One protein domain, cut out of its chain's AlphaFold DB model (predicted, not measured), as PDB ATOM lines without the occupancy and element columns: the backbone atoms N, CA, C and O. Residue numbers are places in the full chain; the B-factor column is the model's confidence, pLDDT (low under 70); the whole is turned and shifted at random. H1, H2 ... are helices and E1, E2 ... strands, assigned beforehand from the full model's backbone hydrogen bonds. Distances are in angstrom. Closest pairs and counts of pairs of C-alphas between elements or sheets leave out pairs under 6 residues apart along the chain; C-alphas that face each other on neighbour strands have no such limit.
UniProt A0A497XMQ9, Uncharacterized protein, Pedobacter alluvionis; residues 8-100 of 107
ATOM      1  N   GLU A   8      83.957-109.018  -6.235       69.31
ATOM      2  CA  GLU A   8      83.999-107.620  -5.816       69.31
ATOM      3  C   GLU A   8      83.567-106.651  -6.928       69.31
ATOM      4  O   GLU A   8      82.630-105.888  -6.711       69.31
ATOM      5  N   GLU A   9      84.134-106.737  -8.133       72.69
ATOM      6  CA  GLU A   9      83.705-105.933  -9.290       72.69
ATOM      7  C   GLU A   9      82.226-106.140  -9.625       72.69
ATOM      8  O   GLU A   9      81.501-105.179  -9.880       72.69
ATOM      9  N   ILE A  10      81.754-107.391  -9.586       81.75
ATOM     10  CA  ILE A  10      80.341-107.710  -9.826       81.75
ATOM     11  C   ILE A  10      79.463-107.069  -8.747       81.75
ATOM     12  O   ILE A  10      78.474-106.415  -9.072       81.75
ATOM     13  N   PHE A  11      79.827-107.239  -7.474       77.44
ATOM     14  CA  PHE A  11      79.102-106.658  -6.346       77.44
ATOM     15  C   PHE A  11      79.009-105.136  -6.474       77.44
ATOM     16  O   PHE A  11      77.918-104.576  -6.380       77.44
ATOM     17  N   PHE A  12      80.128-104.474  -6.760       75.25
ATOM     18  CA  PHE A  12      80.166-103.027  -6.906       75.25
ATOM     19  C   PHE A  12      79.408-102.526  -8.117       75.25
ATOM     20  O   PHE A  12      78.696-101.533  -8.008       75.25
ATOM     21  N   ARG A  13      79.494-103.217  -9.256       83.19
ATOM     22  CA  ARG A  13      78.719-102.856 -10.442       83.19
ATOM     23  C   ARG A  13      77.231-102.736 -10.121       83.19
ATOM     24  O   ARG A  13      76.600-101.813 -10.617       83.19
ATOM     25  N   TYR A  14      76.690-103.622  -9.286       86.00
ATOM     26  CA  TYR A  14      75.293-103.551  -8.857       86.00
ATOM     27  C   TYR A  14      75.066-102.564  -7.707       86.00
ATOM     28  O   TYR A  14      74.111-101.795  -7.755       86.00
ATOM     29  N   LEU A  15      75.952-102.516  -6.709       83.81
ATOM     30  CA  LEU A  15      75.852-101.560  -5.601       83.81
ATOM     31  C   LEU A  15      75.828-100.106  -6.105       83.81
ATOM     32  O   LEU A  15      75.084 -99.273  -5.598       83.81
ATOM     33  N   LEU A  16      76.623 -99.793  -7.126       84.50
ATOM     34  CA  LEU A  16      76.715 -98.447  -7.686       84.50
ATOM     35  C   LEU A  16      75.529 -98.060  -8.575       84.50
ATOM     36  O   LEU A  16      75.441 -96.905  -8.987       84.50
ATOM     37  N   GLN A  17      74.618 -98.990  -8.865       88.88
ATOM     38  CA  GLN A  17      73.382 -98.684  -9.587       88.88
ATOM     39  C   GLN A  17      72.299 -98.108  -8.670       88.88
ATOM     40  O   GLN A  17      71.335 -97.535  -9.185       88.88
ATOM     41  N   TYR A  18      72.448 -98.211  -7.341       88.12
ATOM     42  CA  TYR A  18      71.492 -97.620  -6.407       88.12
ATOM     43  C   TYR A  18      71.394 -96.106  -6.608       88.12
ATOM     44  O   TYR A  18      72.376 -95.370  -6.506       88.12
ATOM     45  N   GLN A  19      70.172 -95.651  -6.872       89.19
ATOM     46  CA  GLN A  19      69.821 -94.239  -6.922       89.19
ATOM     47  C   GLN A  19      69.245 -93.843  -5.566       89.19
ATOM     48  O   GLN A  19      68.362 -94.519  -5.040       89.19
ATOM     49  N   PHE A  20      69.750 -92.751  -5.000       90.62
ATOM     50  CA  PHE A  20      69.301 -92.247  -3.709       90.62
ATOM     51  C   PHE A  20      68.701 -90.859  -3.879       90.62
ATOM     52  O   PHE A  20      69.337 -89.945  -4.409       90.62
ATOM     53  N   GLU A  21      67.492 -90.674  -3.365       92.62
ATOM     54  CA  GLU A  21      66.886 -89.356  -3.264       92.62
ATOM     55  C   GLU A  21      67.427 -88.647  -2.025       92.62
ATOM     56  O   GLU A  21      67.070 -88.977  -0.896       92.62
ATOM     57  N   LYS A  22      68.292 -87.645  -2.229       87.69
ATOM     58  CA  LYS A  22      68.974 -86.923  -1.142       87.69
ATOM     59  C   LYS A  22      68.017 -86.412  -0.057       87.69
ATOM     60  O   LYS A  22      68.355 -86.459   1.121       87.69
ATOM     61  N   ASN A  23      66.834 -85.945  -0.452       90.44
ATOM     62  CA  ASN A  23      65.833 -85.392   0.465       90.44
ATOM     63  C   ASN A  23      65.116 -86.471   1.295       90.44
ATOM     64  O   ASN A  23      64.520 -86.151   2.318       90.44
ATOM     65  N   CYS A  24      65.211 -87.735   0.885       90.12
ATOM     66  CA  CYS A  24      64.631 -88.886   1.572       90.12
ATOM     67  C   CYS A  24      65.638 -89.569   2.522       90.12
ATOM     68  O   CYS A  24      65.285 -90.516   3.224       90.12
ATOM     69  N   LEU A  25      66.891 -89.094   2.582       90.38
ATOM     70  CA  LEU A  25      67.920 -89.624   3.481       90.38
ATOM     71  C   LEU A  25      67.828 -88.984   4.875       90.38
ATOM     72  O   LEU A  25      68.300 -87.870   5.113       90.38
ATOM     73  N   ALA A  26      67.261 -89.721   5.829       90.25
ATOM     74  CA  ALA A  26      67.125 -89.286   7.217       90.25
ATOM     75  C   ALA A  26      68.409 -89.525   8.036       90.25
ATOM     76  O   ALA A  26      68.525 -90.485   8.799       90.25
ATOM     77  N   TYR A  27      69.377 -88.610   7.929       89.62
ATOM     78  CA  TYR A  27      70.632 -88.683   8.696       89.62
ATOM     79  C   TYR A  27      70.461 -88.553  10.215       89.62
ATOM     80  O   TYR A  27      71.360 -88.929  10.962       89.62
ATOM     81  N   SER A  28      69.308 -88.086  10.696       88.62
ATOM     82  CA  SER A  28      68.976 -88.089  12.125       88.62
ATOM     83  C   SER A  28      69.006 -89.496  12.737       88.62
ATOM     84  O   SER A  28      69.375 -89.643  13.901       88.62
ATOM     85  N   ILE A  29      68.709 -90.539  11.949       86.56
ATOM     86  CA  ILE A  29      68.763 -91.942  12.391       86.56
ATOM     87  C   ILE A  29      70.177 -92.321  12.836       86.56
ATOM     88  O   ILE A  29      70.343 -93.078  13.789       86.56
ATOM     89  N   VAL A  30      71.204 -91.747  12.203       85.38
ATOM     90  CA  VAL A  30      72.607 -92.026  12.519       85.38
ATOM     91  C   VAL A  30      72.896 -91.712  13.985       85.38
ATOM     92  O   VAL A  30      73.498 -92.540  14.665       85.38
ATOM     93  N   ILE A  31      72.404 -90.582  14.503       81.12
ATOM     94  CA  ILE A  31      72.579 -90.182  15.910       81.12
ATOM     95  C   ILE A  31      71.980 -91.237  16.850       81.12
ATOM     96  O   ILE A  31      72.631 -91.648  17.809       81.12
ATOM     97  N   GLY A  32      70.772 -91.721  16.547       83.75
ATOM     98  CA  GLY A  32      70.128 -92.790  17.314       83.75
ATOM     99  C   GLY A  32      70.938 -94.086  17.283       83.75
ATOM    100  O   GLY A  32      71.218 -94.671  18.325       83.75
ATOM    101  N   THR A  33      71.409 -94.494  16.105       84.19
ATOM    102  CA  THR A  33      72.214 -95.710  15.921       84.19
ATOM    103  C   THR A  33      73.499 -95.701  16.760       84.19
ATOM    104  O   THR A  33      73.874 -96.735  17.315       84.19
ATOM    105  N   HIS A  34      74.149 -94.545  16.940       84.00
ATOM    106  CA  HIS A  34      75.349 -94.428  17.782       84.00
ATOM    107  C   HIS A  34      75.087 -94.810  19.246       84.00
ATOM    108  O   HIS A  34      75.937 -95.447  19.876       84.00
ATOM    109  N   LEU A  35      73.914 -94.446  19.780       85.00
ATOM    110  CA  LEU A  35      73.528 -94.748  21.161       85.00
ATOM    111  C   LEU A  35      73.417 -96.254  21.411       85.00
ATOM    112  O   LEU A  35      73.692 -96.699  22.521       85.00
ATOM    113  N   TYR A  36      73.079 -97.036  20.383       85.62
ATOM    114  CA  TYR A  36      72.968 -98.494  20.474       85.62
ATOM    115  C   TYR A  36      74.281 -99.212  20.147       85.62
ATOM    116  O   TYR A  36      74.671-100.140  20.853       85.62
ATOM    117  N   LEU A  37      75.001 -98.781  19.106       84.19
ATOM    118  CA  LEU A  37      76.219 -99.472  18.668       84.19
ATOM    119  C   LEU A  37      77.367 -99.355  19.673       84.19
ATOM    120  O   LEU A  37      78.167-100.281  19.797       84.19
ATOM    121  N   LYS A  38      77.452 -98.243  20.411       84.00
ATOM    122  CA  LYS A  38      78.495 -98.048  21.421       84.00
ATOM    123  C   LYS A  38      78.408 -99.067  22.571       84.00
ATOM    124  O   LYS A  38      79.394 -99.775  22.769       84.00
ATOM    125  N   PRO A  39      77.292 -99.208  23.310       87.06
ATOM    126  CA  PRO A  39      77.185-100.229  24.351       87.06
ATOM    127  C   PRO A  39      77.248-101.646  23.777       87.06
ATOM    128  O   PRO A  39      77.898-102.499  24.375       87.06
ATOM    129  N   LEU A  40      76.661-101.884  22.595       86.25
ATOM    130  CA  LEU A  40      76.740-103.187  21.938       86.25
ATOM    131  C   LEU A  40      78.199-103.593  21.704       86.25
ATOM    132  O   LEU A  40      78.580-104.679  22.118       86.25
ATOM    133  N   SER A  41      79.026-102.697  21.149       87.81
ATOM    134  CA  SER A  41      80.448-102.969  20.893       87.81
ATOM    135  C   SER A  41      81.193-103.457  22.138       87.81
ATOM    136  O   SER A  41      81.973-104.404  22.054       87.81
ATOM    137  N   VAL A  42      80.900-102.863  23.301       86.25
ATOM    138  CA  VAL A  42      81.502-103.229  24.589       86.25
ATOM    139  C   VAL A  42      81.031-104.608  25.047       86.25
ATOM    140  O   VAL A  42      81.860-105.427  25.430       86.25
ATOM    141  N   ILE A  43      79.725-104.878  24.987       88.69
ATOM    142  CA  ILE A  43      79.133-106.133  25.479       88.69
ATOM    143  C   ILE A  43      79.528-107.318  24.593       88.69
ATOM    144  O   ILE A  43      79.889-108.373  25.103       88.69
ATOM    145  N   SER A  44      79.468-107.159  23.269       84.56
ATOM    146  CA  SER A  44      79.772-108.236  22.321       84.56
ATOM    147  C   SER A  44      81.256-108.370  22.002       84.56
ATOM    148  O   SER A  44      81.616-109.229  21.201       84.56
ATOM    149  N   ASN A  45      82.107-107.508  22.570       85.75
ATOM    150  CA  ASN A  45      83.521-107.415  22.220       85.75
ATOM    151  C   ASN A  45      83.739-107.351  20.695       85.75
ATOM    152  O   ASN A  45      84.607-108.016  20.134       85.75
ATOM    153  N   SER A  46      82.886-106.585  20.015       84.19
ATOM    154  CA  SER A  46      82.926-106.431  18.564       84.19
ATOM    155  C   SER A  46      83.226-104.989  18.185       84.19
ATOM    156  O   SER A  46      83.135-104.074  19.008       84.19
ATOM    157  N   SER A  47      83.580-104.798  16.918       84.25
ATOM    158  CA  SER A  47      83.972-103.506  16.361       84.25
ATOM    159  C   SER A  47      82.985-103.046  15.288       84.25
ATOM    160  O   SER A  47      83.369-102.947  14.123       84.25
ATOM    161  N   PRO A  48      81.704-102.786  15.624       83.31
ATOM    162  CA  PRO A  48      80.752-102.304  14.640       83.31
ATOM    163  C   PRO A  48      81.192-100.940  14.104       83.31
ATOM    164  O   PRO A  48      81.718-100.095  14.843       83.31
ATOM    165  N   TRP A  49      80.925-100.726  12.823       82.50
ATOM    166  CA  TRP A  49      81.021 -99.440  12.149       82.50
ATOM    167  C   TRP A  49      79.772 -99.232  11.298       82.50
ATOM    168  O   TRP A  49      79.036-100.178  11.009       82.50
ATOM    169  N   PHE A  50      79.519 -97.984  10.916       84.06
ATOM    170  CA  PHE A  50      78.379 -97.636  10.076       84.06
ATOM    171  C   PHE A  50      78.859 -96.957   8.805       84.06
ATOM    172  O   PHE A  50      79.542 -95.931   8.863       84.06
ATOM    173  N   PHE A  51      78.487 -97.534   7.667       83.69
ATOM    174  CA  PHE A  51      78.914 -97.074   6.360       83.69
ATOM    175  C   PHE A  51      77.757 -96.456   5.567       83.69
ATOM    176  O   PHE A  51      76.694 -97.061   5.434       83.69
ATOM    177  N   ASP A  52      77.973 -95.263   5.018       86.75
ATOM    178  CA  ASP A  52      77.016 -94.572   4.158       86.75
ATOM    179  C   ASP A  52      77.278 -94.894   2.687       86.75
ATOM    180  O   ASP A  52      78.225 -94.386   2.090       86.75
ATOM    181  N   VAL A  53      76.392 -95.691   2.087       86.75
ATOM    182  CA  VAL A  53      76.452 -96.069   0.665       86.75
ATOM    183  C   VAL A  53      76.282 -94.879  -0.276       86.75
ATOM    184  O   VAL A  53      76.913 -94.846  -1.331       86.75
ATOM    185  N   TYR A  54      75.475 -93.889   0.105       89.12
ATOM    186  CA  TYR A  54      75.220 -92.714  -0.719       89.12
ATOM    187  C   TYR A  54      76.432 -91.778  -0.761       89.12
ATOM    188  O   TYR A  54      76.905 -91.432  -1.843       89.12
ATOM    189  N   LYS A  55      76.967 -91.392   0.406       86.81
ATOM    190  CA  LYS A  55      78.168 -90.530   0.496       86.81
ATOM    191  C   LYS A  55      79.473 -91.280   0.281       86.81
ATOM    192  O   LYS A  55      80.519 -90.659   0.137       86.81
ATOM    193  N   ARG A  56      79.395 -92.602   0.279       82.75
ATOM    194  CA  ARG A  56      80.515 -93.521   0.181       82.75
ATOM    195  C   ARG A  56      81.576 -93.308   1.268       82.75
ATOM    196  O   ARG A  56      82.764 -93.354   0.990       82.75
ATOM    197  N   GLN A  57      81.145 -93.086   2.507       82.94
ATOM    198  CA  GLN A  57      82.053 -92.834   3.630       82.94
ATOM    199  C   GLN A  57      81.583 -93.519   4.917       82.94
ATOM    200  O   GLN A  57      80.384 -93.700   5.144       82.94
ATOM    201  N   ASN A  58      82.524 -93.863   5.795       82.56
ATOM    202  CA  ASN A  58      82.182 -94.301   7.146       82.56
ATOM    203  C   ASN A  58      81.648 -93.110   7.951       82.56
ATOM    204  O   ASN A  58      82.270 -92.051   8.000       82.56
ATOM    205  N   LEU A  59      80.489 -93.279   8.584       85.31
ATOM    206  CA  LEU A  59      79.897 -92.269   9.466       85.31
ATOM    207  C   LEU A  59      80.262 -92.495  10.934       85.31
ATOM    208  O   LEU A  59      80.100 -91.590  11.746       85.31
ATOM    209  N   PHE A  60      80.704 -93.705  11.281       84.38
ATOM    210  CA  PHE A  60      80.998 -94.098  12.653       84.38
ATOM    211  C   PHE A  60      81.960 -95.276  12.705       84.38
ATOM    212  O   PHE A  60      81.739 -96.270  12.015       84.38
ATOM    213  N   TYR A  61      82.919 -95.210  13.627       82.69
ATOM    214  CA  TYR A  61      83.660 -96.362  14.130       82.69
ATOM    215  C   TYR A  61      83.440 -96.472  15.639       82.69
ATOM    216  O   TYR A  61      83.556 -95.484  16.368       82.69
ATOM    217  N   SER A  62      83.149 -97.675  16.132       85.44
ATOM    218  CA  SER A  62      83.172 -97.924  17.576       85.44
ATOM    219  C   SER A  62      84.596 -97.837  18.128       85.44
ATOM    220  O   SER A  62      85.576 -98.091  17.429       85.44
ATOM    221  N   SER A  63      84.731 -97.551  19.426       78.56
ATOM    222  CA  SER A  63      86.048 -97.504  20.079       78.56
ATOM    223  C   SER A  63      86.799 -98.837  20.049       78.56
ATOM    224  O   SER A  63      88.006 -98.865  20.258       78.56
ATOM    225  N   ASN A  64      86.095 -99.946  19.833       86.12
ATOM    226  CA  ASN A  64      86.700-101.273  19.767       86.12
ATOM    227  C   ASN A  64      87.400-101.542  18.439       86.12
ATOM    228  O   ASN A  64      88.300-102.377  18.386       86.12
ATOM    229  N   PHE A  65      87.056-100.781  17.399       82.56
ATOM    230  CA  PHE A  65      87.712-100.858  16.102       82.56
ATOM    231  C   PHE A  65      89.221-100.591  16.203       82.56
ATOM    232  O   PHE A  65      90.011-101.271  15.556       82.56
ATOM    233  N   SER A  66      89.625 -99.669  17.079       79.75
ATOM    234  CA  SER A  66      91.024 -99.426  17.445       79.75
ATOM    235  C   SER A  66      91.512-100.325  18.582       79.75
ATOM    236  O   SER A  66      92.573-100.936  18.480       79.75
ATOM    237  N   LYS A  67      90.747-100.416  19.678       81.06
ATOM    238  CA  LYS A  67      91.221-101.049  20.922       81.06
ATOM    239  C   LYS A  67      91.518-102.539  20.797       81.06
ATOM    240  O   LYS A  67      92.504-102.982  21.371       81.06
ATOM    241  N   LEU A  68      90.672-103.307  20.108       83.06
ATOM    242  CA  LEU A  68      90.834-104.766  20.062       83.06
ATOM    243  C   LEU A  68      92.039-105.191  19.224       83.06
ATOM    244  O   LEU A  68      92.803-106.033  19.689       83.06
ATOM    245  N   PRO A  69      92.260-104.610  18.032       83.75
ATOM    246  CA  PRO A  69      93.413-104.978  17.223       83.75
ATOM    247  C   PRO A  69      94.690-104.202  17.592       83.75
ATOM    248  O   PRO A  69      95.763-104.545  17.105       83.75
ATOM    249  N   GLY A  70      94.583-103.149  18.415       87.25
ATOM    250  CA  GLY A  70      95.709-102.304  18.822       87.25
ATOM    251  C   GLY A  70      96.091-101.209  17.818       87.25
ATOM    252  O   GLY A  70      97.233-100.758  17.829       87.25
ATOM    253  N   TYR A  71      95.165-100.779  16.956       87.12
ATOM    254  CA  TYR A  71      95.406 -99.740  15.944       87.12
ATOM    255  C   TYR A  71      94.950 -98.357  16.409       87.12
ATOM    256  O   TYR A  71      94.019 -98.229  17.202       87.12
ATOM    257  N   LEU A  72      95.560 -97.304  15.876       86.69
ATOM    258  CA  LEU A  72      95.138 -95.920  16.075       86.69
ATOM    259  C   LEU A  72      94.163 -95.494  14.975       86.69
ATOM    260  O   LEU A  72      94.180 -96.029  13.872       86.69
ATOM    261  N   LEU A  73      93.327 -94.489  15.257       82.69
ATOM    262  CA  LEU A  73      92.400 -93.933  14.260       82.69
ATOM    263  C   LEU A  73      93.131 -93.483  12.983       82.69
ATOM    264  O   LEU A  73      92.659 -93.742  11.879       82.69
ATOM    265  N   SER A  74      94.321 -92.898  13.136       87.62
ATOM    266  CA  SER A  74      95.177 -92.456  12.032       87.62
ATOM    267  C   SER A  74      95.560 -93.564  11.050       87.62
ATOM    268  O   SER A  74      95.881 -93.265   9.902       87.62
ATOM    269  N   ASP A  75      95.526 -94.829  11.477       85.75
ATOM    270  CA  ASP A  75      95.938 -95.962  10.647       85.75
ATOM    271  C   ASP A  75      94.891 -96.304   9.577       85.75
ATOM    272  O   ASP A  75      95.231 -96.840   8.520       85.75
ATOM    273  N   TYR A  76      93.619 -95.980   9.835       82.25
ATOM    274  CA  TYR A  76      92.481 -96.383   9.005       82.25
ATOM    275  C   TYR A  76      91.503 -95.254   8.674       82.25
ATOM    276  O   TYR A  76      90.566 -95.472   7.919       82.25
ATOM    277  N   GLU A  77      91.690 -94.040   9.186       81.00
ATOM    278  CA  GLU A  77      90.817 -92.903   8.868       81.00
ATOM    279  C   GLU A  77      90.721 -92.652   7.354       81.00
ATOM    280  O   GLU A  77      89.637 -92.382   6.842       81.00
ATOM    281  N   LYS A  78      91.847 -92.780   6.641       78.38
ATOM    282  CA  LYS A  78      91.939 -92.490   5.200       78.38
ATOM    283  C   LYS A  78      91.646 -93.687   4.305       78.38
ATOM    284  O   LYS A  78      91.147 -93.515   3.206       78.38
ATOM    285  N   SER A  79      92.029 -94.878   4.744       76.56
ATOM    286  CA  SER A  79      91.947 -96.121   3.967       76.56
ATOM    287  C   SER A  79      90.752 -96.988   4.367       76.56
ATOM    288  O   SER A  79      90.413 -97.935   3.660       76.56
ATOM    289  N   GLY A  80      90.112 -96.682   5.497       75.81
ATOM    290  CA  GLY A  80      88.893 -97.309   5.986       75.81
ATOM    291  C   GLY A  80      88.965 -98.828   5.969       75.81
ATOM    292  O   GLY A  80      89.823 -99.448   6.598       75.81
ATOM    293  N   GLN A  81      88.059 -99.431   5.203       71.62
ATOM    294  CA  GLN A  81      87.956-100.880   5.101       71.62
ATOM    295  C   GLN A  81      89.187-101.532   4.464       71.62
ATOM    296  O   GLN A  81      89.553-102.641   4.850       71.62
ATOM    297  N   HIS A  82      89.864-100.852   3.534       77.19
ATOM    298  CA  HIS A  82      91.068-101.397   2.905       77.19
ATOM    299  C   HIS A  82      92.175-101.655   3.925       77.19
ATOM    300  O   HIS A  82      92.917-102.632   3.800       77.19
ATOM    301  N   PHE A  83      92.261-100.824   4.967       83.31
ATOM    302  CA  PHE A  83      93.163-101.091   6.075       83.31
ATOM    303  C   PHE A  83      92.803-102.399   6.776       83.31
ATOM    304  O   PHE A  83      93.671-103.258   6.902       83.31
ATOM    305  N   CYS A  84      91.546-102.586   7.187       78.19
ATOM    306  CA  CYS A  84      91.109-103.808   7.867       78.19
ATOM    307  C   CYS A  84      91.365-105.057   7.032       78.19
ATOM    308  O   CYS A  84      91.919-106.034   7.532       78.19
ATOM    309  N   ASP A  85      91.044-104.993   5.748       77.81
ATOM    310  CA  ASP A  85      91.266-106.082   4.807       77.81
ATOM    311  C   ASP A  85      92.743-106.447   4.664       77.81
ATOM    312  O   ASP A  85      93.080-107.628   4.579       77.81
ATOM    313  N   SER A  86      93.637-105.452   4.696       84.38
ATOM    314  CA  SER A  86      95.086-105.689   4.663       84.38
ATOM    315  C   SER A  86      95.603-106.458   5.883       84.38
ATOM    316  O   SER A  86      96.700-107.012   5.836       84.38
ATOM    317  N   LYS A  87      94.832-106.493   6.979       87.12
ATOM    318  CA  LYS A  87      95.181-107.220   8.207       87.12
ATOM    319  C   LYS A  87      94.616-108.638   8.241       87.12
ATOM    320  O   LYS A  87      94.994-109.409   9.119       87.12
ATOM    321  N   ILE A  88      93.735-108.995   7.306       85.62
ATOM    322  CA  ILE A  88      93.197-110.351   7.198       85.62
ATOM    323  C   ILE A  88      94.282-111.259   6.619       85.62
ATOM    324  O   ILE A  88      94.816-111.010   5.537       85.62
ATOM    325  N   HIS A  89      94.578-112.351   7.321       87.69
ATOM    326  CA  HIS A  89      95.531-113.344   6.848       87.69
ATOM    327  C   HIS A  89      95.080-113.939   5.500       87.69
ATOM    328  O   HIS A  89      93.901-114.224   5.290       87.69
ATOM    329  N   GLU A  90      96.011-114.165   4.569       83.94
ATOM    330  CA  GLU A  90      95.682-114.521   3.179       83.94
ATOM    331  C   GLU A  90      94.797-115.777   3.062       83.94
ATOM    332  O   GLU A  90      93.859-115.816   2.256       83.94
ATOM    333  N   LYS A  91      95.056-116.783   3.909       82.75
ATOM    334  CA  LYS A  91      94.251-118.016   3.973       82.75
ATOM    335  C   LYS A  91      92.802-117.737   4.382       82.75
ATOM    336  O   LYS A  91      91.882-118.304   3.794       82.75
ATOM    337  N   ASP A  92      92.596-116.817   5.319       84.00
ATOM    338  CA  ASP A  92      91.268-116.458   5.815       84.00
ATOM    339  C   ASP A  92      90.536-115.561   4.822       84.00
ATOM    340  O   ASP A  92      89.328-115.699   4.640       84.00
ATOM    341  N   ARG A  93      91.264-114.720   4.078       77.81
ATOM    342  CA  ARG A  93      90.695-113.880   3.016       77.81
ATOM    343  C   ARG A  93      89.974-114.710   1.956       77.81
ATOM    344  O   ARG A  93      88.914-114.312   1.475       77.81
ATOM    345  N   ARG A  94      90.522-115.874   1.590       73.62
ATOM    346  CA  ARG A  94      89.867-116.800   0.652       73.62
ATOM    347  C   ARG A  94      88.598-117.399   1.258       73.62
ATOM    348  O   ARG A  94      87.560-117.391   0.606       73.62
ATOM    349  N   ASN A  95      88.667-117.855   2.507       78.12
ATOM    350  CA  ASN A  95      87.536-118.481   3.195       78.12
ATOM    351  C   ASN A  95      86.384-117.494   3.435       78.12
ATOM    352  O   ASN A  95      85.227-117.833   3.209       78.12
ATOM    353  N   LEU A  96      86.690-116.250   3.810       74.00
ATOM    354  CA  LEU A  96      85.698-115.183   3.983       74.00
ATOM    355  C   LEU A  96      84.982-114.840   2.670       74.00
ATOM    356  O   LEU A  96      83.775-114.606   2.668       74.00
ATOM    357  N   ARG A  97      85.701-114.868   1.539       68.88
ATOM    358  CA  ARG A  97      85.115-114.638   0.207       68.88
ATOM    359  C   ARG A  97      84.128-115.730  -0.202       68.88
ATOM    360  O   ARG A  97      83.137-115.409  -0.848       68.88
ATOM    361  N   VAL A  98      84.401-116.982   0.163       66.75
ATOM    362  CA  VAL A  98      83.550-118.140  -0.168       66.75
ATOM    363  C   VAL A  98      82.348-118.241   0.776       66.75
ATOM    364  O   VAL A  98      81.245-118.538   0.332       66.75
ATOM    365  N   ASN A  99      82.527-117.922   2.061       65.25
ATOM    366  CA  ASN A  99      81.496-118.090   3.093       65.25
ATOM    367  C   ASN A  99      80.565-116.869   3.267       65.25
ATOM    368  O   ASN A  99      79.865-116.772   4.270       65.25
ATOM    369  N   HIS A 100      80.545-115.935   2.307       51.31
ATOM    370  CA  HIS A 100      79.632-114.779   2.245       51.31
ATOM    371  C   HIS A 100      79.634-113.801   3.440       51.31
ATOM    372  O   HIS A 100      78.803-112.892   3.480       51.31
TER     373      HIS A 100
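Overview. This is residues 8 to 100 of the 107 residues of an uncharacterized protein of Pedobacter alluvionis (UniProt A0A497XMQ9). The chain makes a loose, open ring: H1 and a long unnamed stretch run round to the long helix H2, the small hairpin E1 and E2 sits inside the ring next to H2, and the short helices H3, H4 and H5 lead round the other side to H6. Residues 9 to 14 of H1 stick out free. The printed part has 93 residues with six named helices and two named strands, in the order H1, H2, E1, E2, H3, H4, H5, H6 along the chain; the two strands make an antiparallel sheet E1 - E2, and the class is mostly helix, with helices holding 47 and strands 9 of the 56 residues in named elements. It is only just loose, close to compact, with a radius of gyration of the C-alphas of 15.2 A and spans of 41 by 34 by 25 A.

Along the chain. H1, residues 8 to 15, begins with C-alpha 8 at (83.999, -107.620, -5.816). H2, residues 28 to 43, is 24.6 A long, with a kink of 27 degrees near residue 36. E1 is residues 49 to 52 and E2 residues 57 to 61. H3 is residues 64 to 67, H4 73 to 76 and H5 81 to 86. H6, residues 90 to 98, is 13.1 A long and ends with C-alpha 98 at (83.550, -118.140, -0.168).

Arrangement. H1 and H2 are apart. The closest C-alphas of H2 and E2, His 34 and Phe 60, are 7.6 A apart. The hairpin E1 and E2 has N 50 and O 60 within hydrogen-bond range at 3.0 A. H3 is close to but not clearly touching H2, Ser 41 and Asn 64 having the closest C-alphas, 6.6 A. H4 and H5 only just touch, only at the corner, with 3 pairs of C-alphas within 8 A, the closest Tyr 76 and Phe 83 at 5.6 A. H5 and H6 are only just apart, at 8.0 A. Every O i to N i+4 pair is within hydrogen-bond range in H1, H5 and H6, 8 of 12 in H2; H3 and H4 are too short for one.

Size, cuts and confidence. The C-alphas of Asn 23 and Lys 91, the two farthest apart, are 43.4 A apart. The printed part has no cut; the link H1 to H2 is long. Residue 8 and residues 97 to 100 have pLDDT under 70.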